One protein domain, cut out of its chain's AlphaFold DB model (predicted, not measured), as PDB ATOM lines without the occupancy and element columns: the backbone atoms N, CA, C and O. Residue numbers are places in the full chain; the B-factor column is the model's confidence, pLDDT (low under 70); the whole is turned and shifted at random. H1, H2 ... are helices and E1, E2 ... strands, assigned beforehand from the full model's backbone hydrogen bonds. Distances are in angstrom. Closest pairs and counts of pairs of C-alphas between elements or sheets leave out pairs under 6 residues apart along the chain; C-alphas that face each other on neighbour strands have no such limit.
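Overview. This is residues 56 to 221 of the 357 residues of an uncharacterized protein of Geobacillus kaustophilus GBlys (UniProt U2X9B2). Picture a twisted wall of five strands, E4, E7, E2, E1 and E11, with a smaller three-strand sheet, E3, E6 and E5, near its E4 side. The stretch 160 to 174 lies over one face of the wall, and on that same side the hairpin of E9 and E10 points away from the body, its tip, residues 181 to 186, sticking out. The 166 residues printed hold one named helix and eleven named strands, in the order H1 and then E1 to E11, and the class is mostly strand, though under half of the residues, 76, are in named elements. The large sheet is mixed, in the order E4, E7, E2, E1, E11; the small one is antiparallel, in the order E3, E6, E5. The whole is compact, with a radius of gyration of the C-alphas of 16.8 A and spans of 57 by 39 by 32 A.

Arrangement. Start at H1, residues 56 to 59, and look across to E9, residues 175 to 182: their closest C-alphas, those of Arg 58 and Ala 177, are 5.7 A apart. H1 is too short for any O i to N i+4 pair; its one O i to N i+3 pair is within hydrogen-bond range. Go on to E1, residues 71 to 80, which bends by 54 degrees at residue 74 and forms a hairpin with E2, residues 83 to 91. There N 78 and O 85 are 2.8 A apart, within hydrogen-bond range. E3, residues 99 to 101, is an edge strand and the antiparallel neighbour of E6, residues 126 to 130, with N 100 and O 127 at 2.8 A. E4, residues 108 to 113, is an edge strand of the large sheet. E5, residues 119 to 123, forms a hairpin with E6, where N 121 and O 128 are 2.9 A apart; the closest C-alphas of E4 and E5, those of Ile 111 and Phe 120, are 7.5 A apart. E7, residues 137 to 143, is antiparallel to both its neighbours: look for N 112 and O 139, 2.9 A, toward E4, and N 86 and O 140, 2.8 A, toward E2. E8, residues 156 to 159, pairs with no named strand, but its residues 156 to 157 pair antiparallel with residues 152 to 153. E9 and E10, residues 185 to 192, form a hairpin, with N 178 and O 189 at 2.8 A. E11, residues 202 to 208, is the other edge strand of the large sheet and runs parallel to E1, at 8 degrees, with N 77 and O 205 at 2.9 A.

Along the chain. Find C-alpha 56 at (111.833, 131.883, 90.106), where H1 begins. E1 starts at C-alpha 71, (82.820, 138.465, 90.769), and covers 26.9 A; E2 covers 26.2 A. E3 spans 7.0 A, E4 14.9 A, E5 13.9 A, E6 13.2 A, E7 20.0 A and E8 9.9 A. Read on to E9, 21.8 A long, and E10, 23.8 A long. E11 runs 18.2 A and ends at C-alpha 208, (91.264, 134.747, 67.508).

Size, cuts and confidence. The two C-alphas farthest apart are those of Gly 184 and Gly 221, 59.3 A. The printed part has no cut. The long links are H1 to E1, E7 to E8 and E8 to E9. After E11, residues 209 to 221 hold no named element. In the B-factor column, the mean pLDDT of the printed part is 90.9; residue 182 and residues 197 to 199 are under 70.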
ATOM      1  N   GLU A  56     112.432 130.569  89.855       90.19
ATOM      2  CA  GLU A  56     111.833 131.883  90.106       90.19
ATOM      3  C   GLU A  56     110.603 131.763  91.015       90.19
ATOM      4  O   GLU A  56     110.525 132.458  92.029       90.19
ATOM      5  N   TYR A  57     109.709 130.804  90.751       91.12
ATOM      6  CA  TYR A  57     108.548 130.537  91.610       91.12
ATOM      7  C   TYR A  57     108.902 130.171  93.053       91.12
ATOM      8  O   TYR A  57     108.158 130.523  93.970       91.12
ATOM      9  N   ARG A  58     110.028 129.486  93.283       88.00
ATOM     10  CA  ARG A  58     110.497 129.159  94.643       88.00
ATOM     11  C   ARG A  58     110.915 130.398  95.423       88.00
ATOM     12  O   ARG A  58     110.767 130.435  96.640       88.00
ATOM     13  N   ARG A  59     111.435 131.408  94.724       88.81
ATOM     14  CA  ARG A  59     111.894 132.672  95.316       88.81
ATOM     15  C   ARG A  59     110.762 133.679  95.495       88.81
ATOM     16  O   ARG A  59     110.931 134.649  96.232       88.81
ATOM     17  N   MET A  60     109.617 133.467  94.842       89.88
ATOM     18  CA  MET A  60     108.453 134.335  95.000       89.88
ATOM     19  C   MET A  60     107.848 134.219  96.410       89.88
ATOM     20  O   MET A  60     107.785 133.120  96.976       89.88
ATOM     21  N   PRO A  61     107.353 135.333  96.985       85.19
ATOM     22  CA  PRO A  61     106.628 135.298  98.246       85.19
ATOM     23  C   PRO A  61     105.385 134.409  98.139       85.19
ATOM     24  O   PRO A  61     104.445 134.718  97.416       85.19
ATOM     25  N   GLN A  62     105.342 133.321  98.908       76.06
ATOM     26  CA  GLN A  62     104.228 132.365  98.839       76.06
ATOM     27  C   GLN A  62     102.911 132.927  99.399       76.06
ATOM     28  O   GLN A  62     101.834 132.422  99.089       76.06
ATOM     29  N   THR A  63     102.984 133.969 100.235       76.75
ATOM     30  CA  THR A  63     101.818 134.641 100.821       76.75
ATOM     31  C   THR A  63     101.807 136.107 100.413       76.75
ATOM     32  O   THR A  63     102.615 136.904 100.888       76.75
ATOM     33  N   ILE A  64     100.861 136.473  99.551       82.19
ATOM     34  CA  ILE A  64     100.623 137.849  99.111       82.19
ATOM     35  C   ILE A  64      99.164 138.188  99.411       82.19
ATOM     36  O   ILE A  64      98.270 137.361  99.241       82.19
ATOM     37  N   LYS A  65      98.907 139.416  99.869       88.19
ATOM     38  CA  LYS A  65      97.537 139.897 100.074       88.19
ATOM     39  C   LYS A  65      96.861 140.097  98.716       88.19
ATOM     40  O   LYS A  65      97.212 141.028  97.995       88.19
ATOM     41  N   ALA A  66      95.886 139.250  98.406       94.00
ATOM     42  CA  ALA A  66      94.997 139.394  97.260       94.00
ATOM     43  C   ALA A  66      93.600 139.822  97.727       94.00
ATOM     44  O   ALA A  66      93.073 139.269  98.694       94.00
ATOM     45  N   ASP A  67      92.985 140.781  97.036       96.31
ATOM     46  CA  ASP A  67      91.601 141.182  97.299       96.31
ATOM     47  C   ASP A  67      90.685 140.661  96.191       96.31
ATOM     48  O   ASP A  67      90.693 141.153  95.062       96.31
ATOM     49  N   LEU A  68      89.906 139.630  96.523       95.81
ATOM     50  CA  LEU A  68      89.007 138.938  95.599       95.81
ATOM     51  C   LEU A  68      87.527 139.263  95.847       95.81
ATOM     52  O   LEU A  68      86.661 138.482  95.436       95.81
ATOM     53  N   ARG A  69      87.213 140.377  96.526       96.94
ATOM     54  CA  ARG A  69      85.834 140.830  96.803       96.94
ATOM     55  C   ARG A  69      85.179 141.458  95.567       96.94
ATOM     56  O   ARG A  69      84.859 142.641  95.519       96.94
ATOM     57  N   TYR A  70      85.067 140.643  94.529       96.50
ATOM     58  CA  TYR A  70      84.407 140.917  93.262       96.50
ATOM     59  C   TYR A  70      84.004 139.588  92.622       96.50
ATOM     60  O   TYR A  70      84.497 138.529  93.007       96.50
ATOM     61  N   ARG A  71      83.128 139.615  91.624       95.75
ATOM     62  CA  ARG A  71      82.820 138.465  90.769       95.75
ATOM     63  C   ARG A  71      83.115 138.800  89.321       95.75
ATOM     64  O   ARG A  71      82.906 139.933  88.899       95.75
ATOM     65  N   ILE A  72      83.547 137.802  88.562       96.44
ATOM     66  CA  ILE A  72      83.669 137.904  87.109       96.44
ATOM     67  C   ILE A  72      82.391 137.340  86.487       96.44
ATOM     68  O   ILE A  72      81.893 136.306  86.925       96.44
ATOM     69  N   GLN A  73      81.825 138.040  85.510       96.38
ATOM     70  CA  GLN A  73      80.628 137.602  84.784       96.38
ATOM     71  C   GLN A  73      80.991 137.028  83.415       96.38
ATOM     72  O   GLN A  73      80.492 135.973  83.009       96.38
ATOM     73  N   SER A  74      81.867 137.727  82.698       98.00
ATOM     74  CA  SER A  74      82.257 137.359  81.347       98.00
ATOM     75  C   SER A  74      83.637 137.877  80.979       98.00
ATOM     76  O   SER A  74      84.130 138.843  81.565       98.00
ATOM     77  N   TYR A  75      84.191 137.263  79.942       98.62
ATOM     78  CA  TYR A  75      85.403 137.695  79.273       98.62
ATOM     79  C   TYR A  75      85.124 137.924  77.791       98.62
ATOM     80  O   TYR A  75      84.457 137.112  77.141       98.62
ATOM     81  N   ASP A  76      85.674 139.009  77.269       98.56
ATOM     82  CA  ASP A  76      85.837 139.254  75.843       98.56
ATOM     83  C   ASP A  76      87.342 139.316  75.558       98.56
ATOM     84  O   ASP A  76      88.051 140.161  76.108       98.56
ATOM     85  N   ILE A  77      87.841 138.339  74.808       98.56
ATOM     86  CA  ILE A  77      89.265 138.098  74.575       98.56
ATOM     87  C   ILE A  77      89.532 138.279  73.087       98.56
ATOM     88  O   ILE A  77      89.016 137.526  72.264       98.56
ATOM     89  N   SER A  78      90.382 139.237  72.742       98.12
ATOM     90  CA  SER A  78      90.918 139.391  71.391       98.12
ATOM     91  C   SER A  78      92.385 138.982  71.375       98.12
ATOM     92  O   SER A  78      93.194 139.551  72.110       98.12
ATOM     93  N   LEU A  79      92.721 137.990  70.552       95.50
ATOM     94  CA  LEU A  79      94.075 137.478  70.372       95.50
ATOM     95  C   LEU A  79      94.491 137.635  68.906       95.50
ATOM     96  O   LEU A  79      93.953 136.962  68.024       95.50
ATOM     97  N   HIS A  80      95.462 138.518  68.669       93.31
ATOM     98  CA  HIS A  80      96.026 138.792  67.348       93.31
ATOM     99  C   HIS A  80      97.551 138.654  67.401       93.31
ATOM    100  O   HIS A  80      98.247 139.478  68.003       93.31
ATOM    101  N   GLY A  81      98.079 137.584  66.805       89.50
ATOM    102  CA  GLY A  81      99.461 137.154  67.007       89.50
ATOM    103  C   GLY A  81      99.753 136.888  68.488       89.50
ATOM    104  O   GLY A  81      99.070 136.093  69.130       89.50
ATOM    105  N   SER A  82     100.762 137.568  69.035       90.62
ATOM    106  CA  SER A  82     101.100 137.528  70.464       90.62
ATOM    107  C   SER A  82     100.316 138.535  71.309       90.62
ATOM    108  O   SER A  82     100.359 138.461  72.534       90.62
ATOM    109  N   ARG A  83      99.617 139.499  70.699       95.50
ATOM    110  CA  ARG A  83      98.928 140.563  71.439       95.50
ATOM    111  C   ARG A  83      97.583 140.065  71.942       95.50
ATOM    112  O   ARG A  83      96.741 139.645  71.146       95.50
ATOM    113  N   ALA A  84      97.376 140.174  73.247       97.19
ATOM    114  CA  ALA A  84      96.137 139.824  73.916       97.19
ATOM    115  C   ALA A  84      95.494 141.075  74.525       97.19
ATOM    116  O   ALA A  84      96.124 141.816  75.282       97.19
ATOM    117  N   VAL A  85      94.218 141.285  74.206       98.56
ATOM    118  CA  VAL A  85      93.366 142.291  74.844       98.56
ATOM    119  C   VAL A  85      92.197 141.563  75.486       98.56
ATOM    120  O   VAL A  85      91.404 140.923  74.798       98.56
ATOM    121  N   VAL A  86      92.102 141.635  76.812       98.69
ATOM    122  CA  VAL A  86      91.088 140.921  77.591       98.69
ATOM    123  C   VAL A  86      90.240 141.907  78.368       98.69
ATOM    124  O   VAL A  86      90.706 142.517  79.330       98.69
ATOM    125  N   ARG A  87      88.969 142.021  77.993       98.62
ATOM    126  CA  ARG A  87      87.964 142.771  78.737       98.62
ATOM    127  C   ARG A  87      87.217 141.840  79.687       98.62
ATOM    128  O   ARG A  87      86.548 140.898  79.270       98.62
ATOM    129  N   VAL A  88      87.310 142.132  80.975       98.38
ATOM    130  CA  VAL A  88      86.679 141.408  82.077       98.38
ATOM    131  C   VAL A  88      85.466 142.198  82.556       98.38
ATOM    132  O   VAL A  88      85.606 143.335  83.010       98.38
ATOM    133  N   ALA A  89      84.278 141.600  82.481       97.94
ATOM    134  CA  ALA A  89      83.075 142.164  83.085       97.94
ATOM    135  C   ALA A  89      82.976 141.736  84.553       97.94
ATOM    136  O   ALA A  89      83.025 140.544  84.874       97.94
ATOM    137  N   LEU A  90      82.829 142.717  85.438       96.69
ATOM    138  CA  LEU A  90      82.823 142.560  86.883       96.69
ATOM    139  C   LEU A  90      81.428 142.816  87.455       96.69
ATOM    140  O   LEU A  90      80.677 143.666  86.987       96.69
ATOM    141  N   SER A  91      81.114 142.119  88.541       95.56
ATOM    142  CA  SER A  91      79.943 142.384  89.379       95.56
ATOM    143  C   SER A  91      80.308 142.278  90.852       95.56
ATOM    144  O   SER A  91      81.349 141.717  91.190       95.56
ATOM    145  N   GLN A  92      79.463 142.829  91.730       94.19
ATOM    146  CA  GLN A  92      79.679 142.801  93.186       94.19
ATOM    147  C   GLN A  92      81.085 143.290  93.591       94.19
ATOM    148  O   GLN A  92      81.749 142.687  94.426       94.19
ATOM    149  N   LEU A  93      81.571 144.354  92.941       95.56
ATOM    150  CA  LEU A  93      82.884 144.932  93.220       95.56
ATOM    151  C   LEU A  93      82.848 145.710  94.546       95.56
ATOM    152  O   LEU A  93      82.406 146.859  94.609       95.56
ATOM    153  N   GLU A  94      83.340 145.072  95.604       95.56
ATOM    154  CA  GLU A  94      83.363 145.571  96.985       95.56
ATOM    155  C   GLU A  94      84.772 146.006  97.429       95.56
ATOM    156  O   GLU A  94      85.058 146.170  98.616       95.56
ATOM    157  N   THR A  95      85.670 146.221  96.468       95.12
ATOM    158  CA  THR A  95      87.034 146.703  96.691       95.12
ATOM    159  C   THR A  95      87.430 147.750  95.655       95.12
ATOM    160  O   THR A  95      86.957 147.739  94.520       95.12
ATOM    161  N   ASN A  96      88.321 148.660  96.044       95.81
ATOM    162  CA  ASN A  96      88.997 149.586  95.137       95.81
ATOM    163  C   ASN A  96      90.372 149.068  94.680       95.81
ATOM    164  O   ASN A  96      91.065 149.764  93.939       95.81
ATOM    165  N   ARG A  97      90.783 147.879  95.139       96.94
ATOM    166  CA  ARG A  97      92.075 147.261  94.820       96.94
ATOM    167  C   ARG A  97      91.941 145.788  94.417       96.94
ATOM    168  O   ARG A  97      92.576 144.949  95.053       96.94
ATOM    169  N   PRO A  98      91.102 145.432  93.425       97.94
ATOM    170  CA  PRO A  98      90.944 144.036  93.038       97.94
ATOM    171  C   PRO A  98      92.270 143.443  92.543       97.94
ATOM    172  O   PRO A  98      93.032 144.097  91.822       97.94
ATOM    173  N   THR A  99      92.524 142.192  92.919       97.81
ATOM    174  CA  THR A  99      93.701 141.425  92.489       97.81
ATOM    175  C   THR A  99      93.305 140.363  91.469       97.81
ATOM    176  O   THR A  99      92.329 139.644  91.677       97.81
ATOM    177  N   PHE A 100      94.080 140.240  90.395       97.88
ATOM    178  CA  PHE A 100      93.932 139.236  89.341       97.88
ATOM    179  C   PHE A 100      95.209 138.407  89.226       97.88
ATOM    180  O   PHE A 100      96.301 138.921  89.444       97.88
ATOM    181  N   GLN A 101      95.081 137.141  88.847       96.94
ATOM    182  CA  GLN A 101      96.204 136.285  88.487       96.94
ATOM    183  C   GLN A 101      96.414 136.347  86.969       96.94
ATOM    184  O   GLN A 101      95.505 136.013  86.213       96.94
ATOM    185  N   LEU A 102      97.592 136.777  86.527       97.62
ATOM    186  CA  LEU A 102      98.034 136.828  85.135       97.62
ATOM    187  C   LEU A 102      99.529 136.508  85.077       97.62
ATOM    188  O   LEU A 102     100.331 137.121  85.786       97.62
ATOM    189  N   TYR A 103      99.901 135.580  84.203       95.88
ATOM    190  CA  TYR A 103     101.218 134.964  84.192       95.88
ATOM    191  C   TYR A 103     102.378 135.973  84.104       95.88
ATOM    192  O   TYR A 103     102.417 136.797  83.192       95.88
ATOM    193  N   HIS A 104     103.302 135.938  85.072       94.94
ATOM    194  CA  HIS A 104     104.262 137.010  85.365       94.94
ATOM    195  C   HIS A 104     105.208 137.379  84.221       94.94
ATOM    196  O   HIS A 104     105.548 138.555  84.089       94.94
ATOM    197  N   LEU A 105     105.580 136.413  83.378       93.75
ATOM    198  CA  LEU A 105     106.451 136.652  82.227       93.75
ATOM    199  C   LEU A 105     105.749 137.361  81.063       93.75
ATOM    200  O   LEU A 105     106.426 137.811  80.146       93.75
ATOM    201  N   TYR A 106     104.420 137.502  81.087       95.75
ATOM    202  CA  TYR A 106     103.691 138.239  80.052       95.75
ATOM    203  C   TYR A 106     103.844 139.744  80.255       95.75
ATOM    204  O   TYR A 106     103.377 140.248  81.285       95.75
ATOM    205  N   PRO A 107     104.455 140.486  79.312       96.69
ATOM    206  CA  PRO A 107     104.555 141.937  79.406       96.69
ATOM    207  C   PRO A 107     103.157 142.559  79.446       96.69
ATOM    208  O   PRO A 107     102.405 142.479  78.477       96.69
ATOM    209  N   LEU A 108     102.795 143.144  80.589       97.94
ATOM    210  CA  LEU A 108     101.517 143.821  80.794       97.94
ATOM    211  C   LEU A 108     101.691 145.308  80.481       97.94
ATOM    212  O   LEU A 108     102.346 146.025  81.236       97.94
ATOM    213  N   HIS A 109     101.100 145.750  79.374       97.19
ATOM    214  CA  HIS A 109     101.280 147.099  78.834       97.19
ATOM    215  C   HIS A 109     100.384 148.118  79.528       97.19
ATOM    216  O   HIS A 109     100.839 149.189  79.926       97.19
ATOM    217  N   SER A 110      99.102 147.791  79.690       97.88
ATOM    218  CA  SER A 110      98.138 148.678  80.334       97.88
ATOM    219  C   SER A 110      96.963 147.914  80.934       97.88
ATOM    220  O   SER A 110      96.637 146.790  80.539       97.88
ATOM    221  N   ILE A 111      96.319 148.560  81.906       98.56
ATOM    222  CA  ILE A 111      94.990 148.197  82.384       98.56
ATOM    223  C   ILE A 111      94.124 149.446  82.306       98.56
ATOM    224  O   ILE A 111      94.535 150.517  82.756       98.56
ATOM    225  N   GLU A 112      92.926 149.298  81.760       97.94
ATOM    226  CA  GLU A 112      91.934 150.360  81.662       97.94
ATOM    227  C   GLU A 112      90.678 150.006  82.459       97.94
ATOM    228  O   GLU A 112      90.203 148.872  82.413       97.94
ATOM    229  N   ALA A 113      90.120 150.989  83.159       96.25
ATOM    230  CA  ALA A 113      88.797 150.940  83.768       96.25
ATOM    231  C   ALA A 113      87.905 151.966  83.069       96.25
ATOM    232  O   ALA A 113      88.239 153.148  83.039       96.25
ATOM    233  N   ASP A 114      86.787 151.523  82.495       87.62
ATOM    234  CA  ASP A 114      85.875 152.380  81.716       87.62
ATOM    235  C   ASP A 114      86.609 153.236  80.656       87.62
ATOM    236  O   ASP A 114      86.370 154.439  80.542       87.62
ATOM    237  N   HIS A 115      87.532 152.621  79.902       88.06
ATOM    238  CA  HIS A 115      88.367 153.269  78.873       88.06
ATOM    239  C   HIS A 115      89.358 154.324  79.392       88.06
ATOM    240  O   HIS A 115      89.843 155.153  78.626       88.06
ATOM    241  N   GLN A 116      89.655 154.325  80.694       93.06
ATOM    242  CA  GLN A 116      90.665 155.193  81.293       93.06
ATOM    243  C   GLN A 116      91.786 154.358  81.914       93.06
ATOM    244  O   GLN A 116      91.492 153.400  82.635       93.06
ATOM    245  N   PRO A 117      93.064 154.705  81.687       96.12
ATOM    246  CA  PRO A 117      94.178 153.958  82.248       96.12
ATOM    247  C   PRO A 117      94.159 154.028  83.778       96.12
ATOM    248  O   PRO A 117      93.941 155.085  84.375       96.12
ATOM    249  N   VAL A 118      94.421 152.895  84.422       97.50
ATOM    250  CA  VAL A 118      94.501 152.779  85.881       97.50
ATOM    251  C   VAL A 118      95.877 152.300  86.313       97.50
ATOM    252  O   VAL A 118      96.563 151.559  85.611       97.50
ATOM    253  N   LYS A 119      96.297 152.726  87.508       97.88
ATOM    254  CA  LYS A 119      97.555 152.260  88.094       97.88
ATOM    255  C   LYS A 119      97.409 150.804  88.521       97.88
ATOM    256  O   LYS A 119      96.358 150.397  89.010       97.88
ATOM    257  N   PHE A 120      98.483 150.037  88.412       97.75
ATOM    258  CA  PHE A 120      98.542 148.673  88.921       97.75
ATOM    259  C   PHE A 120      99.926 148.365  89.484       97.75
ATOM    260  O   PHE A 120     100.914 149.022  89.161       97.75
ATOM    261  N   THR A 121      99.984 147.366  90.353       96.94
ATOM    262  CA  THR A 121     101.227 146.798  90.879       96.94
ATOM    263  C   THR A 121     101.232 145.307  90.611       96.94
ATOM    264  O   THR A 121     100.187 144.665  90.732       96.94
ATOM    265  N   ARG A 122     102.400 144.748  90.301       95.56
ATOM    266  CA  ARG A 122     102.568 143.322  90.032       95.56
ATOM    267  C   ARG A 122     103.500 142.686  91.055       95.56
ATOM    268  O   ARG A 122     104.553 143.243  91.350       95.56
ATOM    269  N   ASN A 123     103.120 141.526  91.572       94.62
ATOM    270  CA  ASN A 123     103.963 140.670  92.399       94.62
ATOM    271  C   ASN A 123     103.834 139.232  91.885       94.62
ATOM    272  O   ASN A 123     102.797 138.595  92.078       94.62
ATOM    273  N   GLY A 124     104.854 138.764  91.160       94.44
ATOM    274  CA  GLY A 124     104.775 137.525  90.388       94.44
ATOM    275  C   GLY A 124     103.538 137.526  89.487       94.44
ATOM    276  O   GLY A 124     103.277 138.489  88.760       94.44
ATOM    277  N   ASP A 125     102.751 136.453  89.558       96.12
ATOM    278  CA  ASP A 125     101.521 136.337  88.765       96.12
ATOM    279  C   ASP A 125     100.361 137.210  89.271       96.12
ATOM    280  O   ASP A 125      99.306 137.222  88.653       96.12
ATOM    281  N   LEU A 126     100.490 137.909  90.402       97.25
ATOM    282  CA  LEU A 126      99.391 138.680  90.985       97.25
ATOM    283  C   LEU A 126      99.474 140.153  90.586       97.25
ATOM    284  O   LEU A 126     100.461 140.837  90.857       97.25
ATOM    285  N   VAL A 127      98.406 140.652  89.974       98.12
ATOM    286  CA  VAL A 127      98.247 142.031  89.517       98.12
ATOM    287  C   VAL A 127      97.153 142.704  90.337       98.12
ATOM    288  O   VAL A 127      95.986 142.333  90.250       98.12
ATOM    289  N   THR A 128      97.520 143.713  91.124       97.88
ATOM    290  CA  THR A 128      96.583 144.514  91.922       97.88
ATOM    291  C   THR A 128      96.319 145.838  91.222       97.88
ATOM    292  O   THR A 128      97.248 146.613  90.986       97.88
ATOM    293  N   VAL A 129      95.053 146.099  90.902       98.12
ATOM    294  CA  VAL A 129      94.607 147.265  90.126       98.12
ATOM    295  C   VAL A 129      94.054 148.331  91.060       98.12
ATOM    296  O   VAL A 129      93.255 148.018  91.927       98.12
ATOM    297  N   TRP A 130      94.430 149.593  90.880       97.44
ATOM    298  CA  TRP A 130      93.994 150.705  91.722       97.44
ATOM    299  C   TRP A 130      92.859 151.465  91.051       97.44
ATOM    300  O   TRP A 130      93.074 152.223  90.105       97.44
ATOM    301  N   LEU A 131      91.644 151.267  91.555       95.94
ATOM    302  CA  LEU A 131      90.438 151.842  90.976       95.94
ATOM    303  C   LEU A 131      90.108 153.189  91.632       95.94
ATOM    304  O   LEU A 131      89.828 153.221  92.833       95.94
ATOM    305  N   PRO A 132      90.089 154.302  90.873       88.94
ATOM    306  CA  PRO A 132      89.703 155.606  91.414       88.94
ATOM    307  C   PRO A 132      88.197 155.689  91.709       88.94
ATOM    308  O   PRO A 132      87.771 156.443  92.579       88.94
ATOM    309  N   LYS A 133      87.389 154.899  90.995       90.94
ATOM    310  CA  LYS A 133      85.935 154.777  91.144       90.94
ATOM    311  C   LYS A 133      85.514 153.328  90.903       90.94
ATOM    312  O   LYS A 133      86.261 152.560  90.296       90.94
ATOM    313  N   ARG A 134      84.316 152.949  91.357       90.25
ATOM    314  CA  ARG A 134      83.736 151.644  91.002       90.25
ATOM    315  C   ARG A 134      83.549 151.563  89.487       90.25
ATOM    316  O   ARG A 134      83.070 152.516  88.882       90.25
ATOM    317  N   THR A 135      83.898 150.417  88.915       94.12
ATOM    318  CA  THR A 135      83.742 150.108  87.490       94.12
ATOM    319  C   THR A 135      83.094 148.736  87.334       94.12
ATOM    320  O   THR A 135      83.229 147.867  88.199       94.12
ATOM    321  N   SER A 136      82.388 148.544  86.226       94.44
ATOM    322  CA  SER A 136      81.857 147.248  85.806       94.44
ATOM    323  C   SER A 136      82.787 146.507  84.848       94.44
ATOM    324  O   SER A 136      82.527 145.344  84.552       94.44
ATOM    325  N   THR A 137      83.837 147.144  84.318       96.88
ATOM    326  CA  THR A 137      84.701 146.519  83.309       96.88
ATOM    327  C   THR A 137      86.158 146.926  83.437       96.88
ATOM    328  O   THR A 137      86.466 148.110  83.550       96.88
ATOM    329  N   LEU A 138      87.047 145.942  83.326       98.25
ATOM    330  CA  LEU A 138      88.485 146.154  83.201       98.25
ATOM    331  C   LEU A 138      88.998 145.578  81.890       98.25
ATOM    332  O   LEU A 138      88.637 144.458  81.546       98.25
ATOM    333  N   THR A 139      89.863 146.303  81.194       98.62
ATOM    334  CA  THR A 139      90.532 145.826  79.979       98.62
ATOM    335  C   THR A 139      92.023 145.694  80.245       98.62
ATOM    336  O   THR A 139      92.661 146.662  80.646       98.62
ATOM    337  N   PHE A 140      92.573 144.502  80.034       98.81
ATOM    338  CA  PHE A 140      93.992 144.186  80.170       98.81
ATOM    339  C   PHE A 140      94.607 144.055  78.782       98.81
ATOM    340  O   PHE A 140      94.112 143.265  77.980       98.81
ATOM    341  N   SER A 141      95.701 144.767  78.531       98.56
ATOM    342  CA  SER A 141      96.448 144.699  77.272       98.56
ATOM    343  C   SER A 141      97.859 144.197  77.550       98.56
ATOM    344  O   SER A 141      98.606 144.832  78.293       98.56
ATOM    345  N   TYR A 142      98.226 143.048  76.986       98.19
ATOM    346  CA  TYR A 142      99.505 142.385  77.253       98.19
ATOM    347  C   TYR A 142      99.985 141.555  76.059       98.19
ATOM    348  O   TYR A 142      99.264 141.362  75.077       98.19
ATOM    349  N   GLU A 143     101.217 141.064  76.143       95.88
ATOM    350  CA  GLU A 143     101.800 140.157  75.154       95.88
ATOM    351  C   GLU A 143     102.000 138.754  75.718       95.88
ATOM    352  O   GLU A 143     102.503 138.567  76.826       95.88
ATOM    353  N   ILE A 144     101.620 137.758  74.923       93.00
ATOM    354  CA  ILE A 144     101.952 136.362  75.161       93.00
ATOM    355  C   ILE A 144     103.327 136.093  74.558       93.00
ATOM    356  O   ILE A 144     103.545 136.281  73.361       93.00
ATOM    357  N   VAL A 145     104.251 135.649  75.402       89.75
ATOM    358  CA  VAL A 145     105.632 135.333  75.028       89.75
ATOM    359  C   VAL A 145     105.905 133.843  75.192       89.75
ATOM    360  O   VAL A 145     105.222 133.170  75.963       89.75
ATOM    361  N   ASP A 146     106.902 133.338  74.465       86.62
ATOM    362  CA  ASP A 146     107.354 131.952  74.583       86.62
ATOM    363  C   ASP A 146     108.024 131.714  75.937       86.62
ATOM    364  O   ASP A 146     109.045 132.342  76.248       86.62
ATOM    365  N   THR A 147     107.467 130.811  76.742       86.19
ATOM    366  CA  THR A 147     108.056 130.410  78.025       86.19
ATOM    367  C   THR A 147     108.112 128.898  78.152       86.19
ATOM    368  O   THR A 147     107.497 128.165  77.375       86.19
ATOM    369  N   ALA A 148     108.853 128.407  79.146       81.06
ATOM    370  CA  ALA A 148     108.943 126.977  79.373       81.06
ATOM    371  C   ALA A 148     107.606 126.387  79.850       81.06
ATOM    372  O   ALA A 148     107.289 125.241  79.537       81.06
ATOM    373  N   LEU A 149     106.809 127.162  80.597       82.19
ATOM    374  CA  LEU A 149     105.496 126.728  81.071       82.19
ATOM    375  C   LEU A 149     104.352 127.028  80.094       82.19
ATOM    376  O   LEU A 149     103.332 126.339  80.181       82.19
ATOM    377  N   ILE A 150     104.481 128.020  79.205       84.69
ATOM    378  CA  ILE A 150     103.482 128.340  78.175       84.69
ATOM    379  C   ILE A 150     104.179 128.542  76.815       84.69
ATOM    380  O   ILE A 150     104.633 129.650  76.522       84.69
ATOM    381  N   PRO A 151     104.255 127.493  75.971       77.75
ATOM    382  CA  PRO A 151     104.892 127.584  74.660       77.75
ATOM    383  C   PRO A 151     104.150 128.521  73.703       77.75
ATOM    384  O   PRO A 151     102.932 128.404  73.511       77.75
ATOM    385  N   TYR A 152     104.913 129.366  73.013       81.75
ATOM    386  CA  TYR A 152     104.458 130.187  71.893       81.75
ATOM    387  C   TYR A 152     105.536 130.255  70.811       81.75
ATOM    388  O   TYR A 152     106.612 130.799  71.023       81.75
ATOM    389  N   THR A 153     105.283 129.743  69.608       75.19
ATOM    390  CA  THR A 153     106.280 129.795  68.525       75.19
ATOM    391  C   THR A 153     105.633 129.832  67.162       75.19
ATOM    392  O   THR A 153     104.863 128.944  66.806       75.19
ATOM    393  N   ASN A 154     105.994 130.836  66.358       72.81
ATOM    394  CA  ASN A 154     105.555 130.972  64.965       72.81
ATOM    395  C   ASN A 154     104.027 130.823  64.805       72.81
ATOM    396  O   ASN A 154     103.550 130.098  63.934       72.81
ATOM    397  N   GLY A 155     103.253 131.449  65.699       73.69
ATOM    398  CA  GLY A 155     101.785 131.386  65.704       73.69
ATOM    399  C   GLY A 155     101.184 130.084  66.251       73.69
ATOM    400  O   GLY A 155      99.961 129.984  66.368       73.69
ATOM    401  N   ARG A 156     102.017 129.104  66.624       84.25
ATOM    402  CA  ARG A 156     101.616 127.923  67.394       84.25
ATOM    403  C   ARG A 156     101.602 128.294  68.865       84.25
ATOM    404  O   ARG A 156     102.576 128.848  69.368       84.25
ATOM    405  N   ILE A 157     100.504 128.007  69.544       87.75
ATOM    406  CA  ILE A 157     100.309 128.407  70.932       87.75
ATOM    407  C   ILE A 157      99.498 127.353  71.662       87.75
ATOM    408  O   ILE A 157      98.543 126.804  71.106       87.75
ATOM    409  N   VAL A 158      99.866 127.093  72.914       89.31
ATOM    410  CA  VAL A 158      99.085 126.238  73.806       89.31
ATOM    411  C   VAL A 158      98.706 127.032  75.047       89.31
ATOM    412  O   VAL A 158      99.473 127.151  75.997       89.31
ATOM    413  N   LEU A 159      97.492 127.570  75.042       93.12
ATOM    414  CA  LEU A 159      96.925 128.316  76.154       93.12
ATOM    415  C   LEU A 159      95.987 127.406  76.935       93.12
ATOM    416  O   LEU A 159      94.817 127.269  76.589       93.12
ATOM    417  N   LEU A 160      96.509 126.733  77.956       93.06
ATOM    418  CA  LEU A 160      95.749 125.756  78.735       93.06
ATOM    419  C   LEU A 160      94.893 126.408  79.822       93.06
ATOM    420  O   LEU A 160      95.304 127.373  80.469       93.06
ATOM    421  N   ALA A 161      93.713 125.838  80.062       93.00
ATOM    422  CA  ALA A 161      92.759 126.337  81.044       93.00
ATOM    423  C   ALA A 161      93.290 126.369  82.480       93.00
ATOM    424  O   ALA A 161      92.760 127.153  83.253       93.00
ATOM    425  N   ASP A 162      94.317 125.594  82.838       91.12
ATOM    426  CA  ASP A 162      94.943 125.582  84.169       91.12
ATOM    427  C   ASP A 162      96.069 126.627  84.329       91.12
ATOM    428  O   ASP A 162      96.652 126.766  85.404       91.12
ATOM    429  N   ARG A 163      96.375 127.398  83.275       92.81
ATOM    430  CA  ARG A 163      97.410 128.448  83.287       92.81
ATOM    431  C   ARG A 163      96.813 129.835  83.372       92.81
ATOM    432  O   ARG A 163      95.709 130.087  82.891       92.81
ATOM    433  N   ALA A 164      97.556 130.769  83.950       94.56
ATOM    434  CA  ALA A 164      97.138 132.162  84.080       94.56
ATOM    435  C   ALA A 164      97.371 132.966  82.787       94.56
ATOM    436  O   ALA A 164      97.912 134.068  82.834       94.56
ATOM    437  N   TRP A 165      97.002 132.421  81.621       95.25
ATOM    438  CA  TRP A 165      97.251 133.085  80.334       95.25
ATOM    439  C   TRP A 165      96.306 134.263  80.052       95.25
ATOM    440  O   TRP A 165      96.559 135.059  79.149       95.25
ATOM    441  N   TYR A 166      95.241 134.389  80.845       97.62
ATOM    442  CA  TYR A 166      94.342 135.537  80.928       97.62
ATOM    443  C   TYR A 166      94.099 135.902  82.402       97.62
ATOM    444  O   TYR A 166      94.352 135.065  83.274       97.62
ATOM    445  N   PRO A 167      93.621 137.125  82.709       97.75
ATOM    446  CA  PRO A 167      93.405 137.575  84.082       97.75
ATOM    447  C   PRO A 167      92.322 136.744  84.780       97.75
ATOM    448  O   PRO A 167      91.148 136.832  84.435       97.75
ATOM    449  N   LYS A 168      92.701 135.959  85.789       96.12
ATOM    450  CA  LYS A 168      91.791 135.108  86.569       96.12
ATOM    451  C   LYS A 168      91.571 135.648  87.975       96.12
ATOM    452  O   LYS A 168      92.442 136.284  88.566       96.12
ATOM    453  N   ARG A 169      90.429 135.312  88.575       94.50
ATOM    454  CA  ARG A 169      90.158 135.581  89.994       94.50
ATOM    455  C   ARG A 169      90.799 134.497  90.867       94.50
ATOM    456  O   ARG A 169      90.144 133.515  91.218       94.50
ATOM    457  N   ARG A 170      92.080 134.658  91.202       93.38
ATOM    458  CA  ARG A 170      92.846 133.757  92.088       93.38
ATOM    459  C   ARG A 170      93.711 134.561  93.059       93.38
ATOM    460  O   ARG A 170      94.129 135.670  92.743       93.38
ATOM    461  N   ALA A 171      93.951 134.001  94.245       92.44
ATOM    462  CA  ALA A 171      94.730 134.639  95.315       92.44
ATOM    463  C   ALA A 171      96.198 134.181  95.360       92.44
ATOM    464  O   ALA A 171      96.991 134.741  96.109       92.44
ATOM    465  N   SER A 172      96.550 133.155  94.588       92.19
ATOM    466  CA  SER A 172      97.872 132.529  94.549       92.19
ATOM    467  C   SER A 172      98.553 132.757  93.203       92.19
ATOM    468  O   SER A 172      97.906 133.075  92.206       92.19
ATOM    469  N   HIS A 173      99.863 132.536  93.150       94.00
ATOM    470  CA  HIS A 173     100.581 132.352  91.888       94.00
ATOM    471  C   HIS A 173     100.056 131.140  91.116       94.00
ATOM    472  O   HIS A 173      99.498 130.233  91.731       94.00
ATOM    473  N   MET A 174     100.217 131.098  89.789       92.56
ATOM    474  CA  MET A 174      99.711 129.989  88.968       92.56
ATOM    475  C   MET A 174     100.434 128.677  89.269       92.56
ATOM    476  O   MET A 174      99.866 127.614  89.055       92.56
ATOM    477  N   TYR A 175     101.659 128.757  89.789       91.38
ATOM    478  CA  TYR A 175     102.465 127.626  90.218       91.38
ATOM    479  C   TYR A 175     102.966 127.847  91.647       91.38
ATOM    480  O   TYR A 175     103.356 128.955  92.016       91.38
ATOM    481  N   GLN A 176     102.960 126.785  92.448       87.88
ATOM    482  CA  GLN A 176     103.526 126.775  93.795       87.88
ATOM    483  C   GLN A 176     104.520 125.631  93.937       87.88
ATOM    484  O   GLN A 176     104.234 124.495  93.548       87.88
ATOM    485  N   ALA A 177     105.670 125.947  94.526       84.69
ATOM    486  CA  ALA A 177     106.671 124.976  94.930       84.69
ATOM    487  C   ALA A 177     106.506 124.655  96.420       84.69
ATOM    488  O   ALA A 177     106.282 125.541  97.242       84.69
ATOM    489  N   TYR A 178     106.634 123.379  96.757       79.50
ATOM    490  CA  TYR A 178     106.470 122.838  98.096       79.50
ATOM    491  C   TYR A 178     107.772 122.164  98.507       79.50
ATOM    492  O   TYR A 178     108.261 121.272  97.811       79.50
ATOM    493  N   GLU A 179     108.314 122.580  99.647       80.12
ATOM    494  CA  GLU A 179     109.431 121.899 100.296       80.12
ATOM    495  C   GLU A 179     108.890 120.797 101.209       80.12
ATOM    496  O   GLU A 179     107.940 121.009 101.967       80.12
ATOM    497  N   TYR A 180     109.495 119.617 101.156       75.12
ATOM    498  CA  TYR A 180     109.217 118.525 102.083       75.12
ATOM    499  C   TYR A 180     110.497 117.740 102.371       75.12
ATOM    500  O   TYR A 180     111.481 117.831 101.641       75.12
ATOM    501  N   GLN A 181     110.511 116.980 103.465       72.69
ATOM    502  CA  GLN A 181     111.652 116.141 103.823       72.69
ATOM    503  C   GLN A 181     111.395 114.686 103.432       72.69
ATOM    504  O   GLN A 181     110.344 114.129 103.749       72.69
ATOM    505  N   VAL A 182     112.377 114.060 102.784       69.06
ATOM    506  CA  VAL A 182     112.395 112.629 102.456       69.06
ATOM    507  C   VAL A 182     113.675 112.034 103.021       69.06
ATOM    508  O   VAL A 182     114.765 112.442 102.629       69.06
ATOM    509  N   ALA A 183     113.553 111.090 103.957       74.00
ATOM    510  CA  ALA A 183     114.695 110.396 104.566       74.00
ATOM    511  C   ALA A 183     115.815 111.345 105.067       74.00
ATOM    512  O   ALA A 183     116.998 111.090 104.867       74.00
ATOM    513  N   GLY A 184     115.444 112.479 105.674       73.62
ATOM    514  CA  GLY A 184     116.391 113.488 106.174       73.62
ATOM    515  C   GLY A 184     116.960 114.443 105.112       73.62
ATOM    516  O   GLY A 184     117.695 115.363 105.461       73.62
ATOM    517  N   THR A 185     116.594 114.286 103.837       72.50
ATOM    518  CA  THR A 185     116.979 115.192 102.742       72.50
ATOM    519  C   THR A 185     115.826 116.108 102.336       72.50
ATOM    520  O   THR A 185     114.661 115.707 102.357       72.50
ATOM    521  N   ARG A 186     116.137 117.361 101.984       75.50
ATOM    522  CA  ARG A 186     115.153 118.315 101.451       75.50
ATOM    523  C   ARG A 186     114.816 117.938 100.011       75.50
ATOM    524  O   ARG A 186     115.708 117.839  99.174       75.50
ATOM    525  N   ALA A 187     113.533 117.765  99.739       74.31
ATOM    526  CA  ALA A 187     112.977 117.525  98.421       74.31
ATOM    527  C   ALA A 187     111.984 118.638  98.068       74.31
ATOM    528  O   ALA A 187     111.379 119.265  98.940       74.31
ATOM    529  N   TRP A 188     111.829 118.876  96.769       71.88
ATOM    530  CA  TRP A 188     110.939 119.897  96.236       71.88
ATOM    531  C   TRP A 188     109.977 119.265  95.248       71.88
ATOM    532  O   TRP A 188     110.392 118.535  94.351       71.88
ATOM    533  N   ASP A 189     108.706 119.595  95.396       76.06
ATOM    534  CA  ASP A 189     107.649 119.265  94.446       76.06
ATOM    535  C   ASP A 189     106.934 120.569  94.078       76.06
ATOM    536  O   ASP A 189     107.128 121.605  94.714       76.06
ATOM    537  N   GLY A 190     106.119 120.565  93.038       79.38
ATOM    538  CA  GLY A 190     105.309 121.719  92.706       79.38
ATOM    539  C   GLY A 190     104.049 121.341  91.965       79.38
ATOM    540  O   GLY A 190     103.837 120.196  91.576       79.38
ATOM    541  N   ALA A 191     103.124 122.281  91.890       83.19
ATOM    542  CA  ALA A 191     101.880 122.077  91.174       83.19
ATOM    543  C   ALA A 191     101.337 123.407  90.679       83.19
ATOM    544  O   ALA A 191     101.516 124.445  91.323       83.19
ATOM    545  N   PHE A 192     100.614 123.339  89.564       87.75
ATOM    546  CA  PHE A 192      99.710 124.414  89.195       87.75
ATOM    547  C   PHE A 192      98.621 124.540  90.256       87.75
ATOM    548  O   PHE A 192      98.146 123.545  90.802       87.75
ATOM    549  N   THR A 193      98.285 125.779  90.595       85.25
ATOM    550  CA  THR A 193      97.363 126.082  91.695       85.25
ATOM    551  C   THR A 193      95.923 126.213  91.238       85.25
ATOM    552  O   THR A 193      95.026 126.265  92.081       85.25
ATOM    553  N   ASP A 194      95.690 126.294  89.926       82.25
ATOM    554  CA  ASP A 194      94.341 126.433  89.412       82.25
ATOM    555  C   ASP A 194      93.546 125.148  89.649       82.25
ATOM    556  O   ASP A 194      94.018 124.037  89.410       82.25
ATOM    557  N   GLN A 195      92.330 125.318  90.153       73.88
ATOM    558  CA  GLN A 195      91.407 124.235  90.455       73.88
ATOM    559  C   GLN A 195      90.080 124.551  89.775       73.88
ATOM    560  O   GLN A 195      89.519 125.632  89.961       73.88
ATOM    561  N   PHE A 196      89.560 123.604  88.996       77.38
ATOM    562  CA  PHE A 196      88.269 123.738  88.319       77.38
ATOM    563  C   PHE A 196      87.138 123.451  89.308       77.38
ATOM    564  O   PHE A 196      86.616 122.340  89.393       77.38
ATOM    565  N   VAL A 197      86.799 124.455  90.121       64.75
ATOM    566  CA  VAL A 197      85.771 124.332  91.161       64.75
ATOM    567  C   VAL A 197      84.401 124.076  90.503       64.75
ATOM    568  O   VAL A 197      84.044 124.828  89.591       64.75
ATOM    569  N   PRO A 198      83.593 123.097  90.972       60.66
ATOM    570  CA  PRO A 198      82.378 122.618  90.286       60.66
ATOM    571  C   PRO A 198      81.259 123.636  89.984       60.66
ATOM    572  O   PRO A 198      80.249 123.271  89.401       60.66
ATOM    573  N   ASN A 199      81.408 124.914  90.347       68.94
ATOM    574  CA  ASN A 199      80.381 125.953  90.185       68.94
ATOM    575  C   ASN A 199      80.905 127.267  89.576       68.94
ATOM    576  O   ASN A 199      80.180 128.262  89.516       68.94
ATOM    577  N   GLU A 200      82.169 127.317  89.162       83.44
ATOM    578  CA  GLU A 200      82.732 128.493  88.505       83.44
ATOM    579  C   GLU A 200      82.409 128.420  87.009       83.44
ATOM    580  O   GLU A 200      82.852 127.510  86.325       83.44
ATOM    581  N   THR A 201      81.578 129.321  86.487       91.19
ATOM    582  CA  THR A 201      81.251 129.361  85.055       91.19
ATOM    583  C   THR A 201      81.139 130.800  84.589       91.19
ATOM    584  O   THR A 201      80.443 131.610  85.201       91.19
ATOM    585  N   TYR A 202      81.788 131.096  83.469       94.81
ATOM    586  CA  TYR A 202      81.824 132.414  82.853       94.81
ATOM    587  C   TYR A 202      81.328 132.345  81.420       94.81
ATOM    588  O   TYR A 202      81.441 131.313  80.756       94.81
ATOM    589  N   THR A 203      80.797 133.461  80.927       97.56
ATOM    590  CA  THR A 203      80.551 133.609  79.489       97.56
ATOM    591  C   THR A 203      81.824 134.104  78.821       97.56
ATOM    592  O   THR A 203      82.352 135.146  79.196       97.56
ATOM    593  N   PHE A 204      82.299 133.381  77.816       98.31
ATOM    594  CA  PHE A 204      83.469 133.748  77.034       98.31
ATOM    595  C   PHE A 204      83.060 134.127  75.615       98.31
ATOM    596  O   PHE A 204      82.223 133.458  75.004       98.31
ATOM    597  N   THR A 205      83.676 135.185  75.099       98.50
ATOM    598  CA  THR A 205      83.741 135.502  73.671       98.50
ATOM    599  C   THR A 205      85.212 135.636  73.306       98.50
ATOM    600  O   THR A 205      85.931 136.382  73.962       98.50
ATOM    601  N   LEU A 206      85.672 134.878  72.314       98.25
ATOM    602  CA  LEU A 206      87.043 134.928  71.830       98.25
ATOM    603  C   LEU A 206      87.057 135.269  70.346       98.25
ATOM    604  O   LEU A 206      86.479 134.547  69.528       98.25
ATOM    605  N   ASN A 207      87.770 136.336  70.013       97.50
ATOM    606  CA  ASN A 207      88.161 136.679  68.659       97.50
ATOM    607  C   ASN A 207      89.639 136.318  68.488       97.50
ATOM    608  O   ASN A 207      90.503 136.907  69.134       97.50
ATOM    609  N   VAL A 208      89.920 135.308  67.672       95.00
ATOM    610  CA  VAL A 208      91.264 134.747  67.508       95.00
ATOM    611  C   VAL A 208      91.586 134.715  66.025       95.00
ATOM    612  O   VAL A 208      90.778 134.238  65.230       95.00
ATOM    613  N   ASP A 209      92.760 135.213  65.656       90.50
ATOM    614  CA  ASP A 209      93.247 135.120  64.284       90.50
ATOM    615  C   ASP A 209      93.754 133.714  63.919       90.50
ATOM    616  O   ASP A 209      94.212 132.945  64.764       90.50
ATOM    617  N   GLY A 210      93.721 133.389  62.627       86.94
ATOM    618  CA  GLY A 210      94.246 132.131  62.094       86.94
ATOM    619  C   GLY A 210      93.477 130.878  62.523       86.94
ATOM    620  O   GLY A 210      92.407 130.934  63.132       86.94
ATOM    621  N   ASP A 211      94.045 129.725  62.178       88.62
ATOM    622  CA  ASP A 211      93.407 128.437  62.421       88.62
ATOM    623  C   ASP A 211      93.635 127.955  63.857       88.62
ATOM    624  O   ASP A 211      94.761 127.868  64.360       88.62
ATOM    625  N   VAL A 212      92.529 127.628  64.520       94.38
ATOM    626  CA  VAL A 212      92.501 127.071  65.872       94.38
ATOM    627  C   VAL A 212      92.279 125.571  65.759       94.38
ATOM    628  O   VAL A 212      91.248 125.133  65.249       94.38
ATOM    629  N   LEU A 213      93.230 124.796  66.275       94.31
ATOM    630  CA  LEU A 213      93.147 123.340  66.325       94.31
ATOM    631  C   LEU A 213      92.141 122.886  67.385       94.31
ATOM    632  O   LEU A 213      91.385 121.953  67.153       94.31
ATOM    633  N   PHE A 214      92.121 123.535  68.550       95.56
ATOM    634  CA  PHE A 214      91.179 123.199  69.613       95.56
ATOM    635  C   PHE A 214      90.782 124.423  70.432       95.56
ATOM    636  O   PHE A 214      91.626 125.222  70.840       95.56
ATOM    637  N   CYS A 215      89.486 124.525  70.721       96.69
ATOM    638  CA  CYS A 215      88.948 125.385  71.761       96.69
ATOM    639  C   CYS A 215      87.791 124.657  72.450       96.69
ATOM    640  O   CYS A 215      86.915 124.097  71.785       96.69
ATOM    641  N   ASN A 216      87.766 124.667  73.782       96.31
ATOM    642  CA  ASN A 216      86.662 124.063  74.530       96.31
ATOM    643  C   ASN A 216      85.350 124.853  74.352       96.31
ATOM    644  O   ASN A 216      84.266 124.262  74.354       96.31
ATOM    645  N   VAL A 217      85.443 126.161  74.095       96.75
ATOM    646  CA  VAL A 217      84.311 127.035  73.758       96.75
ATOM    647  C   VAL A 217      83.906 126.823  72.287       96.75
ATOM    648  O   VAL A 217      84.775 126.793  71.422       96.75
ATOM    649  N   PRO A 218      82.609 126.685  71.951       95.25
ATOM    650  CA  PRO A 218      82.184 126.410  70.579       95.25
ATOM    651  C   PRO A 218      82.339 127.622  69.649       95.25
ATOM    652  O   PRO A 218      82.102 128.767  70.043       95.25
ATOM    653  N   LYS A 219      82.662 127.357  68.378       95.25
ATOM    654  CA  LYS A 219      82.713 128.373  67.317       95.25
ATOM    655  C   LYS A 219      81.298 128.805  66.908       95.25
ATOM    656  O   LYS A 219      80.423 127.966  66.691       95.25
ATOM    657  N   ARG A 220      81.058 130.113  66.808       95.06
ATOM    658  CA  ARG A 220      79.785 130.749  66.430       95.06
ATOM    659  C   ARG A 220      80.070 131.889  65.445       95.06
ATOM    660  O   ARG A 220      80.370 133.010  65.849       95.06
ATOM    661  N   GLY A 221      79.987 131.596  64.148       92.19
ATOM    662  CA  GLY A 221      80.400 132.533  63.100       92.19
ATOM    663  C   GLY A 221      81.918 132.722  63.101       92.19
ATOM    664  O   GLY A 221      82.664 131.751  62.970       92.19
TER     665      GLY A 221